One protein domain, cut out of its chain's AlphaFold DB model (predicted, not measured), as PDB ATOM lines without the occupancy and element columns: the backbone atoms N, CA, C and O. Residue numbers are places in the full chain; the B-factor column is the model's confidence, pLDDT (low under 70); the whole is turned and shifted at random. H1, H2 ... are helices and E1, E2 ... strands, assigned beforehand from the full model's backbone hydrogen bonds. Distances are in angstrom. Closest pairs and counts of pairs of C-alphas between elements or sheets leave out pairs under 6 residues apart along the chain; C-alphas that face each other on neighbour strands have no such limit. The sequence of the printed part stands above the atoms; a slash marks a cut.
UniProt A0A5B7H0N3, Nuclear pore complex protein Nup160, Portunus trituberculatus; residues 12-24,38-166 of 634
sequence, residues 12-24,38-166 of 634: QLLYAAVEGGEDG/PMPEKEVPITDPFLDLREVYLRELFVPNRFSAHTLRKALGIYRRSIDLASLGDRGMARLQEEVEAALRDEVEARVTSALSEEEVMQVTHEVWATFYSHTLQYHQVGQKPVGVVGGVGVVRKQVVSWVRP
ATOM      1  N   GLN A  12       9.523  33.906 -77.585       37.41
ATOM      2  CA  GLN A  12      10.314  34.554 -76.535       37.41
ATOM      3  C   GLN A  12       9.394  35.396 -75.667       37.41
ATOM      4  O   GLN A  12       8.323  35.806 -76.116       37.41
ATOM      5  N   LEU A  13       9.798  35.698 -74.447       38.31
ATOM      6  CA  LEU A  13       9.019  36.574 -73.584       38.31
ATOM      7  C   LEU A  13       9.768  37.885 -73.389       38.31
ATOM      8  O   LEU A  13      10.985  37.916 -73.286       38.31
ATOM      9  N   LEU A  14       9.034  38.987 -73.392       37.38
ATOM     10  CA  LEU A  14       9.550  40.326 -73.149       37.38
ATOM     11  C   LEU A  14       8.915  40.842 -71.857       37.38
ATOM     12  O   LEU A  14       7.736  40.598 -71.596       37.38
ATOM     13  N   TYR A  15       9.684  41.556 -71.048       37.97
ATOM     14  CA  TYR A  15       9.216  42.115 -69.784       37.97
ATOM     15  C   TYR A  15       8.673  43.523 -70.034       37.97
ATOM     16  O   TYR A  15       9.402  44.344 -70.573       37.97
ATOM     17  N   ALA A  16       7.440  43.845 -69.645       35.38
ATOM     18  CA  ALA A  16       6.959  45.230 -69.574       35.38
ATOM     19  C   ALA A  16       6.992  45.732 -68.134       35.38
ATOM     20  O   ALA A  16       6.411  45.103 -67.247       35.38
ATOM     21  N   ALA A  17       7.644  46.876 -67.922       28.50
ATOM     22  CA  ALA A  17       7.644  47.571 -66.645       28.50
ATOM     23  C   ALA A  17       6.214  47.943 -66.215       28.50
ATOM     24  O   ALA A  17       5.345  48.212 -67.046       28.50
ATOM     25  N   VAL A  18       5.994  47.918 -64.900       31.11
ATOM     26  CA  VAL A  18       4.740  48.288 -64.234       31.11
ATOM     27  C   VAL A  18       4.528  49.800 -64.348       31.11
ATOM     28  O   VAL A  18       5.480  50.562 -64.185       31.11
ATOM     29  N   GLU A  19       3.290  50.225 -64.610       33.03
ATOM     30  CA  GLU A  19       2.887  51.636 -64.624       33.03
ATOM     31  C   GLU A  19       3.247  52.314 -63.290       33.03
ATOM     32  O   GLU A  19       2.774  51.921 -62.222       33.03
ATOM     33  N   GLY A  20       4.099  53.341 -63.353       30.05
ATOM     34  CA  GLY A  20       4.287  54.287 -62.259       30.05
ATOM     35  C   GLY A  20       3.083  55.223 -62.187       30.05
ATOM     36  O   GLY A  20       2.689  55.804 -63.197       30.05
ATOM     37  N   GLY A  21       2.485  55.330 -60.999       30.03
ATOM     38  CA  GLY A  21       1.341  56.196 -60.733       30.03
ATOM     39  C   GLY A  21       1.604  57.666 -61.065       30.03
ATOM     40  O   GLY A  21       2.739  58.141 -61.050       30.03
ATOM     41  N   GLU A  22       0.507  58.356 -61.371       39.09
ATOM     42  CA  GLU A  22       0.416  59.783 -61.656       39.09
ATOM     43  C   GLU A  22       1.174  60.610 -60.608       39.09
ATOM     44  O   GLU A  22       0.691  60.764 -59.498       39.09
ATOM     45  N   ASP A  23       2.347  61.145 -60.957       32.62
ATOM     46  CA  ASP A  23       2.751  62.486 -60.531       32.62
ATOM     47  C   ASP A  23       3.977  62.992 -61.313       32.62
ATOM     48  O   ASP A  23       5.134  62.692 -61.039       32.62
ATOM     49  N   GLY A  24       3.679  63.828 -62.310       40.72
ATOM     50  CA  GLY A  24       4.375  65.094 -62.516       40.72
ATOM     51  C   GLY A  24       5.884  65.094 -62.769       40.72
ATOM     52  O   GLY A  24       6.586  65.786 -62.043       40.72
ATOM     53  N   PRO A  38      17.520  38.645 -72.402       73.44
ATOM     54  CA  PRO A  38      18.873  38.554 -72.926       73.44
ATOM     55  C   PRO A  38      18.980  37.452 -73.983       73.44
ATOM     56  O   PRO A  38      18.378  36.382 -73.887       73.44
ATOM     57  N   MET A  39      19.779  37.718 -75.017       79.38
ATOM     58  CA  MET A  39      20.145  36.698 -76.001       79.38
ATOM     59  C   MET A  39      20.979  35.597 -75.335       79.38
ATOM     60  O   MET A  39      21.698  35.896 -74.380       79.38
ATOM     61  N   PRO A  40      20.959  34.359 -75.868       84.12
ATOM     62  CA  PRO A  40      21.924  33.345 -75.459       84.12
ATOM     63  C   PRO A  40      23.353  33.887 -75.554       84.12
ATOM     64  O   PRO A  40      23.669  34.668 -76.463       84.12
ATOM     65  N   GLU A  41      24.195  33.477 -74.607       84.19
ATOM     66  CA  GLU A  41      25.599  33.871 -74.563       84.19
ATOM     67  C   GLU A  41      26.330  33.457 -75.847       84.19
ATOM     68  O   GLU A  41      25.920  32.552 -76.572       84.19
ATOM     69  N   LYS A  42      27.404  34.177 -76.179       85.81
ATOM     70  CA  LYS A  42      28.171  33.896 -77.404       85.81
ATOM     71  C   LYS A  42      28.972  32.604 -77.303       85.81
ATOM     72  O   LYS A  42      29.201  31.962 -78.326       85.81
ATOM     73  N   GLU A  43      29.394  32.269 -76.095       85.50
ATOM     74  CA  GLU A  43      30.193  31.098 -75.773       85.50
ATOM     75  C   GLU A  43      29.391  30.219 -74.821       85.50
ATOM     76  O   GLU A  43      28.604  30.720 -74.021       85.50
ATOM     77  N   VAL A  44      29.562  28.905 -74.950       84.94
ATOM     78  CA  VAL A  44      28.925  27.948 -74.051       84.94
ATOM     79  C   VAL A  44      29.814  27.801 -72.816       84.94
ATOM     80  O   VAL A  44      30.965  27.383 -72.964       84.94
ATOM     81  N   PRO A  45      29.319  28.124 -71.610       79.19
ATOM     82  CA  PRO A  45      30.107  27.973 -70.399       79.19
ATOM     83  C   PRO A  45      30.327  26.482 -70.105       79.19
ATOM     84  O   PRO A  45      29.382  25.732 -69.857       79.19
ATOM     85  N   ILE A  46      31.588  26.043 -70.127       80.75
ATOM     86  CA  ILE A  46      31.983  24.676 -69.754       80.75
ATOM     87  C   ILE A  46      32.166  24.648 -68.236       80.75
ATOM     88  O   ILE A  46      33.273  24.793 -67.723       80.75
ATOM     89  N   THR A  47      31.052  24.566 -67.512       71.75
ATOM     90  CA  THR A  47      31.037  24.690 -66.047       71.75
ATOM     91  C   THR A  47      30.987  23.354 -65.322       71.75
ATOM     92  O   THR A  47      31.507  23.273 -64.215       71.75
ATOM     93  N   ASP A  48      30.390  22.319 -65.921       81.00
ATOM     94  CA  ASP A  48      30.213  21.006 -65.292       81.00
ATOM     95  C   ASP A  48      31.359  20.042 -65.652       81.00
ATOM     96  O   ASP A  48      31.400  19.550 -66.783       81.00
ATOM     97  N   PRO A  49      32.282  19.738 -64.716       80.56
ATOM     98  CA  PRO A  49      33.396  18.828 -64.968       80.56
ATOM     99  C   PRO A  49      32.969  17.354 -65.046       80.56
ATOM    100  O   PRO A  49      33.785  16.507 -65.404       80.56
ATOM    101  N   PHE A  50      31.725  17.020 -64.685       82.19
ATOM    102  CA  PHE A  50      31.204  15.652 -64.715       82.19
ATOM    103  C   PHE A  50      30.527  15.294 -66.040       82.19
ATOM    104  O   PHE A  50      30.173  14.130 -66.239       82.19
ATOM    105  N   LEU A  51      30.335  16.268 -66.933       84.31
ATOM    106  CA  LEU A  51      29.735  16.052 -68.245       84.31
ATOM    107  C   LEU A  51      30.796  15.995 -69.335       84.31
ATOM    108  O   LEU A  51      31.758  16.760 -69.344       84.31
ATOM    109  N   ASP A  52      30.558  15.118 -70.306       88.06
ATOM    110  CA  ASP A  52      31.274  15.175 -71.573       88.06
ATOM    111  C   ASP A  52      30.951  16.501 -72.279       88.06
ATOM    112  O   ASP A  52      29.816  16.988 -72.254       88.06
ATOM    113  N   LEU A  53      31.941  17.072 -72.961       88.56
ATOM    114  CA  LEU A  53      31.819  18.332 -73.680       88.56
ATOM    115  C   LEU A  53      30.645  18.312 -74.664       88.56
ATOM    116  O   LEU A  53      29.895  19.282 -74.785       88.56
ATOM    117  N   ARG A  54      30.446  17.172 -75.331       89.56
ATOM    118  CA  ARG A  54      29.292  16.935 -76.200       89.56
ATOM    119  C   ARG A  54      27.972  17.164 -75.462       89.56
ATOM    120  O   ARG A  54      27.076  17.819 -75.987       89.56
ATOM    121  N   GLU A  55      27.834  16.608 -74.263       89.88
ATOM    122  CA  GLU A  55      26.608  16.700 -73.470       89.88
ATOM    123  C   GLU A  55      26.339  18.131 -73.005       89.88
ATOM    124  O   GLU A  55      25.182  18.553 -73.010       89.88
ATOM    125  N   VAL A  56      27.387  18.900 -72.690       90.31
ATOM    126  CA  VAL A  56      27.277  20.334 -72.372       90.31
ATOM    127  C   VAL A  56      26.649  21.096 -73.543       90.31
ATOM    128  O   VAL A  56      25.628  21.766 -73.375       90.31
ATOM    129  N   TYR A  57      27.184  20.938 -74.758       92.12
ATOM    130  CA  TYR A  57      26.638  21.606 -75.944       92.12
ATOM    131  C   TYR A  57      25.225  21.138 -76.301       92.12
ATOM    132  O   TYR A  57      24.388  21.953 -76.694       92.12
ATOM    133  N   LEU A  58      24.934  19.842 -76.168       90.38
ATOM    134  CA  LEU A  58      23.599  19.309 -76.434       90.38
ATOM    135  C   LEU A  58      22.562  19.877 -75.476       90.38
ATOM    136  O   LEU A  58      21.492  20.294 -75.925       90.38
ATOM    137  N   ARG A  59      22.894  19.944 -74.182       87.06
ATOM    138  CA  ARG A  59      22.033  20.574 -73.182       87.06
ATOM    139  C   ARG A  59      21.742  22.011 -73.576       87.06
ATOM    140  O   ARG A  59      20.574  22.363 -73.604       87.06
ATOM    141  N   GLU A  60      22.742  22.788 -73.987       88.00
ATOM    142  CA  GLU A  60      22.550  24.186 -74.389       88.00
ATOM    143  C   GLU A  60      21.740  24.367 -75.687       88.00
ATOM    144  O   GLU A  60      20.902  25.269 -75.767       88.00
ATOM    145  N   LEU A  61      21.969  23.526 -76.701       89.62
ATOM    146  CA  LEU A  61      21.327  23.621 -78.020       89.62
ATOM    147  C   LEU A  61      19.867  23.154 -78.018       89.62
ATOM    148  O   LEU A  61      19.050  23.700 -78.763       89.62
ATOM    149  N   PHE A  62      19.545  22.144 -77.210       86.25
ATOM    150  CA  PHE A  62      18.240  21.483 -77.205       86.25
ATOM    151  C   PHE A  62      17.380  21.835 -75.983       86.25
ATOM    152  O   PHE A  62      16.308  21.247 -75.820       86.25
ATOM    153  N   VAL A  63      17.778  22.832 -75.172       82.88
ATOM    154  CA  VAL A  63      16.867  23.437 -74.183       82.88
ATOM    155  C   VAL A  63      15.575  23.861 -74.899       82.88
ATOM    156  O   VAL A  63      15.641  24.591 -75.900       82.88
ATOM    157  N   PRO A  64      14.393  23.446 -74.407       78.81
ATOM    158  CA  PRO A  64      13.127  23.896 -74.965       78.81
ATOM    159  C   PRO A  64      13.055  25.428 -75.036       78.81
ATOM    160  O   PRO A  64      13.525  26.132 -74.149       78.81
ATOM    161  N   ASN A  65      12.459  25.949 -76.108       74.69
ATOM    162  CA  ASN A  65      12.262  27.385 -76.364       74.69
ATOM    163  C   ASN A  65      13.524  28.226 -76.617       74.69
ATOM    164  O   ASN A  65      13.386  29.403 -76.941       74.69
ATOM    165  N   ARG A  66      14.735  27.655 -76.560       81.12
ATOM    166  CA  ARG A  66      15.961  28.418 -76.832       81.12
ATOM    167  C   ARG A  66      16.226  28.605 -78.323       81.12
ATOM    168  O   ARG A  66      16.330  29.737 -78.797       81.12
ATOM    169  N   PHE A  67      16.307  27.501 -79.063       85.38
ATOM    170  CA  PHE A  67      16.489  27.492 -80.514       85.38
ATOM    171  C   PHE A  67      15.334  26.762 -81.196       85.38
ATOM    172  O   PHE A  67      14.852  25.737 -80.720       85.38
ATOM    173  N   SER A  68      14.888  27.285 -82.342       81.69
ATOM    174  CA  SER A  68      13.862  26.612 -83.141       81.69
ATOM    175  C   SER A  68      14.451  25.411 -83.889       81.69
ATOM    176  O   SER A  68      15.611  25.440 -84.319       81.69
ATOM    177  N   ALA A  69      13.627  24.390 -84.144       81.38
ATOM    178  CA  ALA A  69      14.016  23.257 -84.985       81.38
ATOM    179  C   ALA A  69      14.456  23.718 -86.388       81.38
ATOM    180  O   ALA A  69      15.388  23.169 -86.974       81.38
ATOM    181  N   HIS A  70      13.830  24.774 -86.918       83.00
ATOM    182  CA  HIS A  70      14.229  25.394 -88.179       83.00
ATOM    183  C   HIS A  70      15.649  25.980 -88.125       83.00
ATOM    184  O   HIS A  70      16.441  25.753 -89.041       83.00
ATOM    185  N   THR A  71      15.992  26.702 -87.054       87.31
ATOM    186  CA  THR A  71      17.326  27.290 -86.851       87.31
ATOM    187  C   THR A  71      18.401  26.205 -86.829       87.31
ATOM    188  O   THR A  71      19.399  26.314 -87.541       87.31
ATOM    189  N   LEU A  72      18.161  25.131 -86.072       88.94
ATOM    190  CA  LEU A  72      19.077  23.996 -85.948       88.94
ATOM    191  C   LEU A  72      19.252  23.251 -87.281       88.94
ATOM    192  O   LEU A  72      20.379  22.991 -87.694       88.94
ATOM    193  N   ARG A  73      18.164  22.980 -88.017       87.25
ATOM    194  CA  ARG A  73      18.235  22.364 -89.359       87.25
ATOM    195  C   ARG A  73      19.010  23.231 -90.351       87.25
ATOM    196  O   ARG A  73      19.769  22.713 -91.166       87.25
ATOM    197  N   LYS A  74      18.844  24.553 -90.280       88.31
ATOM    198  CA  LYS A  74      19.574  25.493 -91.136       88.31
ATOM    199  C   LYS A  74      21.077  25.487 -90.841       88.31
ATOM    200  O   LYS A  74      21.861  25.491 -91.785       88.31
ATOM    201  N   ALA A  75      21.467  25.433 -89.566       91.50
ATOM    202  CA  ALA A  75      22.864  25.262 -89.163       91.50
ATOM    203  C   ALA A  75      23.430  23.907 -89.615       91.50
ATOM    204  O   ALA A  75      24.519  23.852 -90.187       91.50
ATOM    205  N   LEU A  76      22.657  22.827 -89.464       90.50
ATOM    206  CA  LEU A  76      23.030  21.483 -89.915       90.50
ATOM    207  C   LEU A  76      23.271  21.405 -91.432       90.50
ATOM    208  O   LEU A  76      24.147  20.666 -91.884       90.50
ATOM    209  N   GLY A  77      22.558  22.213 -92.224       87.19
ATOM    210  CA  GLY A  77      22.752  22.316 -93.672       87.19
ATOM    211  C   GLY A  77      24.167  22.735 -94.103       87.19
ATOM    212  O   GLY A  77      24.561  22.440 -95.228       87.19
ATOM    213  N   ILE A  78      24.959  23.361 -93.222       87.06
ATOM    214  CA  ILE A  78      26.366  23.712 -93.497       87.06
ATOM    215  C   ILE A  78      27.231  22.447 -93.633       87.06
ATOM    216  O   ILE A  78      28.127  22.396 -94.477       87.06
ATOM    217  N   TYR A  79      26.933  21.416 -92.840       82.50
ATOM    218  CA  TYR A  79      27.718  20.182 -92.743       82.50
ATOM    219  C   TYR A  79      27.232  19.104 -93.725       82.50
ATOM    220  O   TYR A  79      27.995  18.233 -94.136       82.50
ATOM    221  N   ARG A  80      25.974  19.180 -94.178       77.69
ATOM    222  CA  ARG A  80      25.369  18.223 -95.119       77.69
ATOM    223  C   ARG A  80      25.083  18.889 -96.472       77.69
ATOM    224  O   ARG A  80      23.992  19.389 -96.716       77.69
ATOM    225  N   ARG A  81      26.069  18.853 -97.382       61.06
ATOM    226  CA  ARG A  81      26.045  19.527 -98.704       61.06
ATOM    227  C   ARG A  81      24.986  19.024 -99.708       61.06
ATOM    228  O   ARG A  81      24.866  19.618-100.774       61.06
ATOM    229  N   SER A  82      24.232  17.957 -99.420       52.12
ATOM    230  CA  SER A  82      23.345  17.302-100.403       52.12
ATOM    231  C   SER A  82      21.959  16.915 -99.874       52.12
ATOM    232  O   SER A  82      21.447  15.852-100.227       52.12
ATOM    233  N   ILE A  83      21.347  17.726 -99.010       49.50
ATOM    234  CA  ILE A  83      20.006  17.421 -98.494       49.50
ATOM    235  C   ILE A  83      18.994  18.436 -99.009       49.50
ATOM    236  O   ILE A  83      19.122  19.636 -98.769       49.50
ATOM    237  N   ASP A  84      17.952  17.929 -99.673       51.56
ATOM    238  CA  ASP A  84      16.709  18.667 -99.848       51.56
ATOM    239  C   ASP A  84      16.198  19.040 -98.452       51.56
ATOM    240  O   ASP A  84      15.715  18.193 -97.699       51.56
ATOM    241  N   LEU A  85      16.271  20.323 -98.094       53.25
ATOM    242  CA  LEU A  85      15.663  20.863 -96.869       53.25
ATOM    243  C   LEU A  85      14.170  20.478 -96.758       53.25
ATOM    244  O   LEU A  85      13.635  20.416 -95.657       53.25
ATOM    245  N   ALA A  86      13.526  20.156 -97.888       47.81
ATOM    246  CA  ALA A  86      12.171  19.619 -97.978       47.81
ATOM    247  C   ALA A  86      12.034  18.130 -97.571       47.81
ATOM    248  O   ALA A  86      10.960  17.731 -97.127       47.81
ATOM    249  N   SER A  87      13.085  17.299 -97.680       48.12
ATOM    250  CA  SER A  87      13.071  15.891 -97.230       48.12
ATOM    251  C   SER A  87      13.325  15.733 -95.724       48.12
ATOM    252  O   SER A  87      12.983  14.701 -95.142       48.12
ATOM    253  N   LEU A  88      13.870  16.776 -95.085       51.06
ATOM    254  CA  LEU A  88      13.923  16.962 -93.627       51.06
ATOM    255  C   LEU A  88      12.583  17.492 -93.084       51.06
ATOM    256  O   LEU A  88      12.559  18.349 -92.198       51.06
ATOM    257  N   GLY A  89      11.461  17.001 -93.629       51.47
ATOM    258  CA  GLY A  89      10.134  17.233 -93.054       51.47
ATOM    259  C   GLY A  89      10.110  16.870 -91.568       51.47
ATOM    260  O   GLY A  89      11.016  16.179 -91.111       51.47
ATOM    261  N   ASP A  90       9.095  17.347 -90.843       52.91
ATOM    262  CA  ASP A  90       8.971  17.407 -89.375       52.91
ATOM    263  C   ASP A  90       9.264  16.090 -88.614       52.91
ATOM    264  O   ASP A  90       8.407  15.401 -88.066       52.91
ATOM    265  N   ARG A  91      10.538  15.703 -88.607       58.91
ATOM    266  CA  ARG A  91      11.129  14.670 -87.773       58.91
ATOM    267  C   ARG A  91      11.423  15.400 -86.474       58.91
ATOM    268  O   ARG A  91      12.289  16.274 -86.452       58.91
ATOM    269  N   GLY A  92      10.614  15.132 -85.451       65.81
ATOM    270  CA  GLY A  92      10.655  15.857 -84.181       65.81
ATOM    271  C   GLY A  92      12.054  15.952 -83.557       65.81
ATOM    272  O   GLY A  92      12.972  15.221 -83.925       65.81
ATOM    273  N   MET A  93      12.200  16.842 -82.575       76.25
ATOM    274  CA  MET A  93      13.500  17.272 -82.033       76.25
ATOM    275  C   MET A  93      14.469  16.164 -81.615       76.25
ATOM    276  O   MET A  93      15.661  16.336 -81.823       76.25
ATOM    277  N   ALA A  94      13.992  15.028 -81.099       77.06
ATOM    278  CA  ALA A  94      14.868  13.911 -80.727       77.06
ATOM    279  C   ALA A  94      15.669  13.365 -81.924       77.06
ATOM    280  O   ALA A  94      16.872  13.158 -81.830       77.06
ATOM    281  N   ARG A  95      15.030  13.222 -83.093       80.31
ATOM    282  CA  ARG A  95      15.735  12.806 -84.316       80.31
ATOM    283  C   ARG A  95      16.679  13.886 -84.818       80.31
ATOM    284  O   ARG A  95      17.743  13.572 -85.332       80.31
ATOM    285  N   LEU A  96      16.294  15.155 -84.682       84.75
ATOM    286  CA  LEU A  96      17.175  16.265 -85.041       84.75
ATOM    287  C   LEU A  96      18.430  16.278 -84.162       84.75
ATOM    288  O   LEU A  96      19.513  16.541 -84.671       84.75
ATOM    289  N   GLN A  97      18.291  15.960 -82.875       88.31
ATOM    290  CA  GLN A  97      19.415  15.797 -81.963       88.31
ATOM    291  C   GLN A  97      20.350  14.677 -82.429       88.31
ATOM    292  O   GLN A  97      21.529  14.937 -82.640       88.31
ATOM    293  N   GLU A  98      19.819  13.481 -82.706       88.81
ATOM    294  CA  GLU A  98      20.600  12.357 -83.248       88.81
ATOM    295  C   GLU A  98      21.314  12.719 -84.565       88.81
ATOM    296  O   GLU A  98      22.477  12.369 -84.769       88.81
ATOM    297  N   GLU A  99      20.643  13.445 -85.466       89.69
ATOM    298  CA  GLU A  99      21.218  13.876 -86.744       89.69
ATOM    299  C   GLU A  99      22.339  14.915 -86.577       89.69
ATOM    300  O   GLU A  99      23.335  14.844 -87.301       89.69
ATOM    301  N   VAL A 100      22.190  15.861 -85.641       92.06
ATOM    302  CA  VAL A 100      23.232  16.840 -85.291       92.06
ATOM    303  C   VAL A 100      24.424  16.131 -84.653       92.06
ATOM    304  O   VAL A 100      25.553  16.343 -85.085       92.06
ATOM    305  N   GLU A 101      24.183  15.243 -83.688       93.06
ATOM    306  CA  GLU A 101      25.234  14.460 -83.034       93.06
ATOM    307  C   GLU A 101      26.023  13.608 -84.026       93.06
ATOM    308  O   GLU A 101      27.249  13.564 -83.954       93.06
ATOM    309  N   ALA A 102      25.339  12.936 -84.954       91.69
ATOM    310  CA  ALA A 102      25.990  12.135 -85.984       91.69
ATOM    311  C   ALA A 102      26.834  13.011 -86.921       91.69
ATOM    312  O   ALA A 102      28.005  12.723 -87.133       91.69
ATOM    313  N   ALA A 103      26.278  14.116 -87.429       91.94
ATOM    314  CA  ALA A 103      26.995  14.983 -88.364       91.94
ATOM    315  C   ALA A 103      28.232  15.646 -87.739       91.94
ATOM    316  O   ALA A 103      29.260  15.772 -88.400       91.94
ATOM    317  N   LEU A 104      28.146  16.075 -86.476       93.38
ATOM    318  CA  LEU A 104      29.288  16.668 -85.779       93.38
ATOM    319  C   LEU A 104      30.329  15.618 -85.395       93.38
ATOM    320  O   LEU A 104      31.517  15.917 -85.439       93.38
ATOM    321  N   ARG A 105      29.915  14.385 -85.084       92.94
ATOM    322  CA  ARG A 105      30.847  13.270 -84.884       92.94
ATOM    323  C   ARG A 105      31.629  12.957 -86.154       92.94
ATOM    324  O   ARG A 105      32.848  12.889 -86.080       92.94
ATOM    325  N   ASP A 106      30.952  12.859 -87.297       91.19
ATOM    326  CA  ASP A 106      31.599  12.630 -88.594       91.19
ATOM    327  C   ASP A 106      32.623  13.742 -88.907       91.19
ATOM    328  O   ASP A 106      33.715  13.475 -89.405       91.19
ATOM    329  N   GLU A 107      32.301  15.000 -88.576       91.94
ATOM    330  CA  GLU A 107      33.207  16.141 -88.758       91.94
ATOM    331  C   GLU A 107      34.421  16.091 -87.812       91.94
ATOM    332  O   GLU A 107      35.532  16.424 -88.225       91.94
ATOM    333  N   VAL A 108      34.234  15.667 -86.557       91.38
ATOM    334  CA  VAL A 108      35.345  15.448 -85.617       91.38
ATOM    335  C   VAL A 108      36.233  14.311 -86.120       91.38
ATOM    336  O   VAL A 108      37.438  14.504 -86.248       91.38
ATOM    337  N   GLU A 109      35.658  13.164 -86.486       90.69
ATOM    338  CA  GLU A 109      36.396  12.009 -87.016       90.69
ATOM    339  C   GLU A 109      37.173  12.352 -88.296       90.69
ATOM    340  O   GLU A 109      38.290  11.876 -88.482       90.69
ATOM    341  N   ALA A 110      36.638  13.229 -89.152       89.44
ATOM    342  CA  ALA A 110      37.329  13.697 -90.352       89.44
ATOM    343  C   ALA A 110      38.544  14.601 -90.058       89.44
ATOM    344  O   ALA A 110      39.459  14.686 -90.882       89.44
ATOM    345  N   ARG A 111      38.555  15.298 -88.913       88.00
ATOM    346  CA  ARG A 111      39.653  16.184 -88.477       88.00
ATOM    347  C   ARG A 111      40.655  15.483 -87.563       88.00
ATOM    348  O   ARG A 111      41.808  15.909 -87.484       88.00
ATOM    349  N   VAL A 112      40.231  14.424 -86.881       88.25
ATOM    350  CA  VAL A 112      41.081  13.628 -86.001       88.25
ATOM    351  C   VAL A 112      41.980  12.716 -86.838       88.25
ATOM    352  O   VAL A 112      41.524  11.949 -87.680       88.25
ATOM    353  N   THR A 113      43.290  12.777 -86.597       81.81
ATOM    354  CA  THR A 113      44.271  11.857 -87.195       81.81
ATOM    355  C   THR A 113      44.830  10.918 -86.127       81.81
ATOM    356  O   THR A 113      44.805  11.237 -84.941       81.81
ATOM    357  N   SER A 114      45.369   9.759 -86.523       74.81
ATOM    358  CA  SER A 114      45.835   8.714 -85.591       74.81
ATOM    359  C   SER A 114      47.032   9.104 -84.707       74.81
ATOM    360  O   SER A 114      47.498   8.275 -83.932       74.81
ATOM    361  N   ALA A 115      47.577  10.311 -84.867       81.25
ATOM    362  CA  ALA A 115      48.748  10.805 -84.145       81.25
ATOM    363  C   ALA A 115      48.415  11.849 -83.063       81.25
ATOM    364  O   ALA A 115      49.340  12.332 -82.416       81.25
ATOM    365  N   LEU A 116      47.138  12.213 -82.892       85.81
ATOM    366  CA  LEU A 116      46.731  13.252 -81.945       85.81
ATOM    367  C   LEU A 116      46.712  12.745 -80.499       85.81
ATOM    368  O   LEU A 116      46.376  11.587 -80.239       85.81
ATOM    369  N   SER A 117      47.043  13.632 -79.564       88.31
ATOM    370  CA  SER A 117      46.858  13.400 -78.129       88.31
ATOM    371  C   SER A 117      45.380  13.514 -77.721       88.31
ATOM    372  O   SER A 117      44.560  14.074 -78.449       88.31
ATOM    373  N   GLU A 118      45.021  13.011 -76.536       85.94
ATOM    374  CA  GLU A 118      43.651  13.141 -76.006       85.94
ATOM    375  C   GLU A 118      43.229  14.613 -75.829       85.94
ATOM    376  O   GLU A 118      42.086  14.969 -76.118       85.94
ATOM    377  N   GLU A 119      44.159  15.487 -75.429       87.69
ATOM    378  CA  GLU A 119      43.926  16.931 -75.289       87.69
ATOM    379  C   GLU A 119      43.657  17.596 -76.648       87.69
ATOM    380  O   GLU A 119      42.742  18.410 -76.777       87.69
ATOM    381  N   GLU A 120      44.399  17.205 -77.686       88.50
ATOM    382  CA  GLU A 120      44.203  17.707 -79.049       88.50
ATOM    383  C   GLU A 120      42.862  17.241 -79.632       88.50
ATOM    384  O   GLU A 120      42.160  18.020 -80.278       88.50
ATOM    385  N   VAL A 121      42.457  15.995 -79.366       87.94
ATOM    386  CA  VAL A 121      41.134  15.481 -79.764       87.94
ATOM    387  C   VAL A 121      40.014  16.246 -79.052       87.94
ATOM    388  O   VAL A 121      39.016  16.605 -79.687       87.94
ATOM    389  N   MET A 122      40.176  16.549 -77.760       88.00
ATOM    390  CA  MET A 122      39.219  17.357 -77.001       88.00
ATOM    391  C   MET A 122      39.112  18.777 -77.568       88.00
ATOM    392  O   MET A 122      38.006  19.288 -77.743       88.00
ATOM    393  N   GLN A 123      40.240  19.396 -77.924       91.12
ATOM    394  CA  GLN A 123      40.257  20.723 -78.533       91.12
ATOM    395  C   GLN A 123      39.561  20.733 -79.902       91.12
ATOM    396  O   GLN A 123      38.717  21.593 -80.151       91.12
ATOM    397  N   VAL A 124      39.842  19.755 -80.769       91.88
ATOM    398  CA  VAL A 124      39.151  19.617 -82.064       91.88
ATOM    399  C   VAL A 124      37.647  19.429 -81.858       91.88
ATOM    400  O   VAL A 124      36.842  20.054 -82.551       91.88
ATOM    401  N   THR A 125      37.257  18.609 -80.879       91.88
ATOM    402  CA  THR A 125      35.850  18.410 -80.514       91.88
ATOM    403  C   THR A 125      35.220  19.736 -80.091       91.88
ATOM    404  O   THR A 125      34.202  20.137 -80.655       91.88
ATOM    405  N   HIS A 126      35.858  20.468 -79.178       93.50
ATOM    406  CA  HIS A 126      35.405  21.787 -78.748       93.50
ATOM    407  C   HIS A 126      35.208  22.746 -79.919       93.50
ATOM    408  O   HIS A 126      34.144  23.344 -80.045       93.50
ATOM    409  N   GLU A 127      36.191  22.857 -80.809       94.00
ATOM    410  CA  GLU A 127      36.133  23.752 -81.963       94.00
ATOM    411  C   GLU A 127      34.968  23.414 -82.904       94.00
ATOM    412  O   GLU A 127      34.266  24.320 -83.364       94.00
ATOM    413  N   VAL A 128      34.722  22.127 -83.178       94.12
ATOM    414  CA  VAL A 128      33.611  21.689 -84.040       94.12
ATOM    415  C   VAL A 128      32.258  22.052 -83.421       94.12
ATOM    416  O   VAL A 128      31.419  22.655 -84.101       94.12
ATOM    417  N   TRP A 129      32.058  21.743 -82.138       95.06
ATOM    418  CA  TRP A 129      30.809  22.035 -81.428       95.06
ATOM    419  C   TRP A 129      30.585  23.541 -81.228       95.06
ATOM    420  O   TRP A 129      29.494  24.038 -81.522       95.06
ATOM    421  N   ALA A 130      31.619  24.291 -80.840       94.75
ATOM    422  CA  ALA A 130      31.581  25.748 -80.715       94.75
ATOM    423  C   ALA A 130      31.236  26.420 -82.052       94.75
ATOM    424  O   ALA A 130      30.402  27.328 -82.112       94.75
ATOM    425  N   THR A 131      31.822  25.937 -83.154       94.69
ATOM    426  CA  THR A 131      31.527  26.446 -84.500       94.69
ATOM    427  C   THR A 131      30.058  26.219 -84.857       94.69
ATOM    428  O   THR A 131      29.384  27.153 -85.300       94.69
ATOM    429  N   PHE A 132      29.525  25.017 -84.616       95.31
ATOM    430  CA  PHE A 132      28.111  24.722 -84.858       95.31
ATOM    431  C   PHE A 132      27.176  25.596 -84.009       95.31
ATOM    432  O   PHE A 132      26.203  26.160 -84.530       95.31
ATOM    433  N   TYR A 133      27.486  25.759 -82.720       95.19
ATOM    434  CA  TYR A 133      26.748  26.641 -81.819       95.19
ATOM    435  C   TYR A 133      26.742  28.083 -82.332       95.19
ATOM    436  O   TYR A 133      25.680  28.696 -82.452       95.19
ATOM    437  N   SER A 134      27.902  28.603 -82.740       94.75
ATOM    438  CA  SER A 134      28.030  29.970 -83.252       94.75
ATOM    439  C   SER A 134      27.171  30.218 -84.501       94.75
ATOM    440  O   SER A 134      26.484  31.237 -84.590       94.75
ATOM    441  N   HIS A 135      27.125  29.265 -85.441       94.56
ATOM    442  CA  HIS A 135      26.270  29.350 -86.626       94.56
ATOM    443  C   HIS A 135      24.783  29.317 -86.257       94.56
ATOM    444  O   HIS A 135      23.987  30.095 -86.790       94.56
ATOM    445  N   THR A 136      24.408  28.449 -85.314       93.88
ATOM    446  CA  THR A 136      23.039  28.361 -84.788       93.88
ATOM    447  C   THR A 136      22.617  29.687 -84.152       93.88
ATOM    448  O   THR A 136      21.552  30.220 -84.478       93.88
ATOM    449  N   LEU A 137      23.481  30.277 -83.322       93.12
ATOM    450  CA  LEU A 137      23.255  31.570 -82.684       93.12
ATOM    451  C   LEU A 137      23.106  32.703 -83.708       93.12
ATOM    452  O   LEU A 137      22.192  33.520 -83.599       93.12
ATOM    453  N   GLN A 138      23.944  32.742 -84.745       91.88
ATOM    454  CA  GLN A 138      23.839  33.746 -85.808       91.88
ATOM    455  C   GLN A 138      22.512  33.642 -86.570       91.88
ATOM    456  O   GLN A 138      21.846  34.654 -86.815       91.88
ATOM    457  N   TYR A 139      22.081  32.428 -86.932       90.88
ATOM    458  CA  TYR A 139      20.783  32.241 -87.581       90.88
ATOM    459  C   TYR A 139      19.622  32.632 -86.667       90.88
ATOM    460  O   TYR A 139      18.679  33.274 -87.140       90.88
ATOM    461  N   HIS A 140      19.720  32.331 -85.372       89.25
ATOM    462  CA  HIS A 140      18.752  32.754 -84.361       89.25
ATOM    463  C   HIS A 140      18.628  34.278 -84.282       89.25
ATOM    464  O   HIS A 140      17.530  34.818 -84.406       89.25
ATOM    465  N   GLN A 141      19.751  34.995 -84.191       89.38
ATOM    466  CA  GLN A 141      19.783  36.462 -84.145       89.38
ATOM    467  C   GLN A 141      19.135  37.098 -85.383       89.38
ATOM    468  O   GLN A 141      18.413  38.093 -85.287       89.38
ATOM    469  N   VAL A 142      19.348  36.515 -86.567       88.75
ATOM    470  CA  VAL A 142      18.683  36.971 -87.797       88.75
ATOM    471  C   VAL A 142      17.176  36.696 -87.750       88.75
ATOM    472  O   VAL A 142      16.397  37.549 -88.191       88.75
ATOM    473  N   GLY A 143      16.766  35.545 -87.211       83.81
ATOM    474  CA  GLY A 143      15.366  35.160 -87.013       83.81
ATOM    475  C   GLY A 143      14.616  36.042 -86.008       83.81
ATOM    476  O   GLY A 143      13.411  36.252 -86.155       83.81
ATOM    477  N   GLN A 144      15.331  36.637 -85.053       83.12
ATOM    478  CA  GLN A 144      14.764  37.518 -84.031       83.12
ATOM    479  C   GLN A 144      14.571  38.978 -84.456       83.12
ATOM    480  O   GLN A 144      14.071  39.785 -83.673       83.12
ATOM    481  N   LYS A 145      14.918  39.367 -85.684       85.12
ATOM    482  CA  LYS A 145      14.695  40.753 -86.125       85.12
ATOM    483  C   LYS A 145      13.189  41.087 -86.109       85.12
ATOM    484  O   LYS A 145      12.422  40.332 -86.717       85.12
ATOM    485  N   PRO A 146      12.760  42.171 -85.428       84.50
ATOM    486  CA  PRO A 146      11.351  42.534 -85.328       84.50
ATOM    487  C   PRO A 146      10.799  42.956 -86.692       84.50
ATOM    488  O   PRO A 146      11.497  43.570 -87.499       84.50
ATOM    489  N   VAL A 147       9.544  42.590 -86.942       88.25
ATOM    490  CA  VAL A 147       8.805  42.856 -88.183       88.25
ATOM    491  C   VAL A 147       7.548  43.678 -87.901       88.25
ATOM    492  O   VAL A 147       7.207  44.550 -88.693       88.25
ATOM    493  N   GLY A 148       6.874  43.442 -86.771       84.31
ATOM    494  CA  GLY A 148       5.684  44.197 -86.384       84.31
ATOM    495  C   GLY A 148       5.235  43.925 -84.951       84.31
ATOM    496  O   GLY A 148       5.843  43.125 -84.242       84.31
ATOM    497  N   VAL A 149       4.157  44.586 -84.534       83.62
ATOM    498  CA  VAL A 149       3.522  44.427 -83.217       83.62
ATOM    499  C   VAL A 149       2.054  44.060 -83.429       83.62
ATOM    500  O   VAL A 149       1.410  44.573 -84.343       83.62
ATOM    501  N   VAL A 150       1.524  43.159 -82.606       79.75
ATOM    502  CA  VAL A 150       0.142  42.672 -82.655       79.75
ATOM    503  C   VAL A 150      -0.511  42.884 -81.295       79.75
ATOM    504  O   VAL A 150      -0.003  42.439 -80.268       79.75
ATOM    505  N   GLY A 151      -1.652  43.577 -81.295       71.62
ATOM    506  CA  GLY A 151      -2.497  43.742 -80.109       71.62
ATOM    507  C   GLY A 151      -1.855  44.501 -78.944       71.62
ATOM    508  O   GLY A 151      -2.339  44.361 -77.833       71.62
ATOM    509  N   GLY A 152      -0.763  45.245 -79.165       68.31
ATOM    510  CA  GLY A 152      -0.037  45.987 -78.120       68.31
ATOM    511  C   GLY A 152       0.810  45.124 -77.177       68.31
ATOM    512  O   GLY A 152       1.517  45.664 -76.336       68.31
ATOM    513  N   VAL A 153       0.770  43.797 -77.331       74.81
ATOM    514  CA  VAL A 153       1.377  42.849 -76.384       74.81
ATOM    515  C   VAL A 153       2.219  41.776 -77.083       74.81
ATOM    516  O   VAL A 153       3.111  41.192 -76.479       74.81
ATOM    517  N   GLY A 154       1.988  41.515 -78.372       81.81
ATOM    518  CA  GLY A 154       2.796  40.593 -79.172       81.81
ATOM    519  C   GLY A 154       3.784  41.330 -80.075       81.81
ATOM    520  O   GLY A 154       3.398  42.258 -80.777       81.81
ATOM    521  N   VAL A 155       5.039  40.893 -80.133       83.94
ATOM    522  CA  VAL A 155       6.045  41.364 -81.098       83.94
ATOM    523  C   VAL A 155       6.310  40.253 -82.109       83.94
ATOM    524  O   VAL A 155       6.831  39.193 -81.771       83.94
ATOM    525  N   VAL A 156       5.966  40.489 -83.371       84.81
ATOM    526  CA  VAL A 156       6.208  39.549 -84.469       84.81
ATOM    527  C   VAL A 156       7.619  39.762 -85.000       84.81
ATOM    528  O   VAL A 156       7.969  40.861 -85.437       84.81
ATOM    529  N   ARG A 157       8.430  38.705 -84.990       86.12
ATOM    530  CA  ARG A 157       9.783  38.658 -85.564       86.12
ATOM    531  C   ARG A 157       9.780  37.733 -86.781       86.12
ATOM    532  O   ARG A 157       8.780  37.086 -87.083       86.12
ATOM    533  N   LYS A 158      10.898  37.663 -87.509       81.00
ATOM    534  CA  LYS A 158      10.981  36.864 -88.747       81.00
ATOM    535  C   LYS A 158      10.662  35.379 -88.551       81.00
ATOM    536  O   LYS A 158      10.111  34.773 -89.463       81.00
ATOM    537  N   GLN A 159      11.057  34.799 -87.418       76.19
ATOM    538  CA  GLN A 159      10.914  33.360 -87.141       76.19
ATOM    539  C   GLN A 159      10.315  33.054 -85.760       76.19
ATOM    540  O   GLN A 159      10.219  31.892 -85.383       76.19
ATOM    541  N   VAL A 160       9.960  34.086 -84.991       76.81
ATOM    542  CA  VAL A 160       9.566  33.976 -83.581       76.81
ATOM    543  C   VAL A 160       8.462  34.992 -83.298       76.81
ATOM    544  O   VAL A 160       8.486  36.102 -83.832       76.81
ATOM    545  N   VAL A 161       7.514  34.642 -82.435       80.31
ATOM    546  CA  VAL A 161       6.596  35.614 -81.826       80.31
ATOM    547  C   VAL A 161       7.021  35.824 -80.383       80.31
ATOM    548  O   VAL A 161       7.226  34.852 -79.660       80.31
ATOM    549  N   SER A 162       7.175  37.077 -79.967       83.94
ATOM    550  CA  SER A 162       7.430  37.406 -78.570       83.94
ATOM    551  C   SER A 162       6.192  37.966 -77.887       83.94
ATOM    552  O   SER A 162       5.425  38.678 -78.526       83.94
ATOM    553  N   TRP A 163       6.016  37.685 -76.600       84.06
ATOM    554  CA  TRP A 163       4.900  38.213 -75.812       84.06
ATOM    555  C   TRP A 163       5.404  39.077 -74.669       84.06
ATOM    556  O   TRP A 163       6.325  38.687 -73.961       84.06
ATOM    557  N   VAL A 164       4.791  40.237 -74.498       83.69
ATOM    558  CA  VAL A 164       5.075  41.183 -73.426       83.69
ATOM    559  C   VAL A 164       4.256  40.794 -72.200       83.69
ATOM    560  O   VAL A 164       3.052  40.582 -72.317       83.69
ATOM    561  N   ARG A 165       4.868  40.694 -71.022       86.44
ATOM    562  CA  ARG A 165       4.153  40.404 -69.768       86.44
ATOM    563  C   ARG A 165       4.490  41.411 -68.664       86.44
ATOM    564  O   ARG A 165       5.595  41.950 -68.687       86.44
ATOM    565  N   PRO A 166       3.580  41.657 -67.704       82.19
ATOM    566  CA  PRO A 166       3.871  42.516 -66.558       82.19
ATOM    567  C   PRO A 166       5.040  41.979 -65.734       82.19
ATOM    568  O   PRO A 166       5.195  40.764 -65.593       82.19
TER     569      PRO A 166
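This is residues 12 to 24 and 38 to 166 of the 634 residues of the protein "Nuclear pore complex protein Nup160" of Portunus trituberculatus (UniProt A0A5B7H0N3). The model has two lobes set end to end: a small, strongly twisted sheet of four strands, and a group of four helices joined to it through the end of the long helix H4. In the helical lobe H3 and H4 make a V, H2 packs between its open arms, and H1 runs beside H4. The printed part has 142 residues, in the order E1 H1 H2 H3 H4 E2 E3 E4; the sheet, E1 E4 E3 E2, is mixed, and the class is mixed, helices and strands. The whole is loose, with a radius of gyration of the C-alphas of 19.1 A, and only just elongated, spanning 73 by 38 by 21 A.

E2, residues 146 to 150, E3, residues 154 to 157, and E4, residues 161 to 166, form a meander, each strand the antiparallel neighbour of the one before. In the hairpin E2 and E3, N 150 and O 154 are 2.8 A apart; in the hairpin E3 and E4, N 155 and O 162 are 2.8 A apart; both pairs are within hydrogen-bond range. E1, residues 12 to 16, is an edge strand parallel to E4 at 32 degrees, with N 14 and O 163 within hydrogen-bond range at 2.8 A. H4, residues 118 to 143, is not on the sheet; its closest C-alpha to E3 is Gly 143, 6.7 A from that of Arg 157. H3, residues 93 to 111, touches H4 with residues 104 to 111 alone, opposite ways at a steep tilt of 47 degrees; the closest C-alphas, of Val 108 and Thr 125, are 5.9 A apart. H2, residues 69 to 76, touches H4, closest at the C-alphas of Ala 75 and Thr 136, 5.4 A, and H3, closest at those of Leu 76 and Val 100, 6.6 A. H1, residues 53 to 62, touches H4 the same way at a shallow tilt of 12 degrees, closest at the C-alphas of Tyr 57 and Trp 129, 6.9 A. H1 and H3 only just touch, with 3 pairs of C-alphas within 8 A, the closest those of Phe 62 and Gln 97, 7.5 A. In H1, H2, H3 and H4 every O i to N i+4 pair is within hydrogen-bond range.

E1 begins at C-alpha 12, (10.314, 34.554, -76.535). H4 is 37.5 A long, from C-alpha 118 at (43.651, 13.141, -76.006) to C-alpha 143; H3 is 27.0 A, E4 17.0 A and H1 14.4 A. E4 ends at C-alpha 166, (3.871, 42.516, -66.558).

The farthest C-alphas, of Gly 24 and Ser 114, are 73.7 A apart. Residues 25 to 37 are not printed, and C-alphas 24 and 38 are 32.0 A apart across the cut. The link from H2 to H3 is long, 16 residues. The mean pLDDT of the printed part is 78.6, with residues 12 to 24, 81 to 92 and 152 under 70.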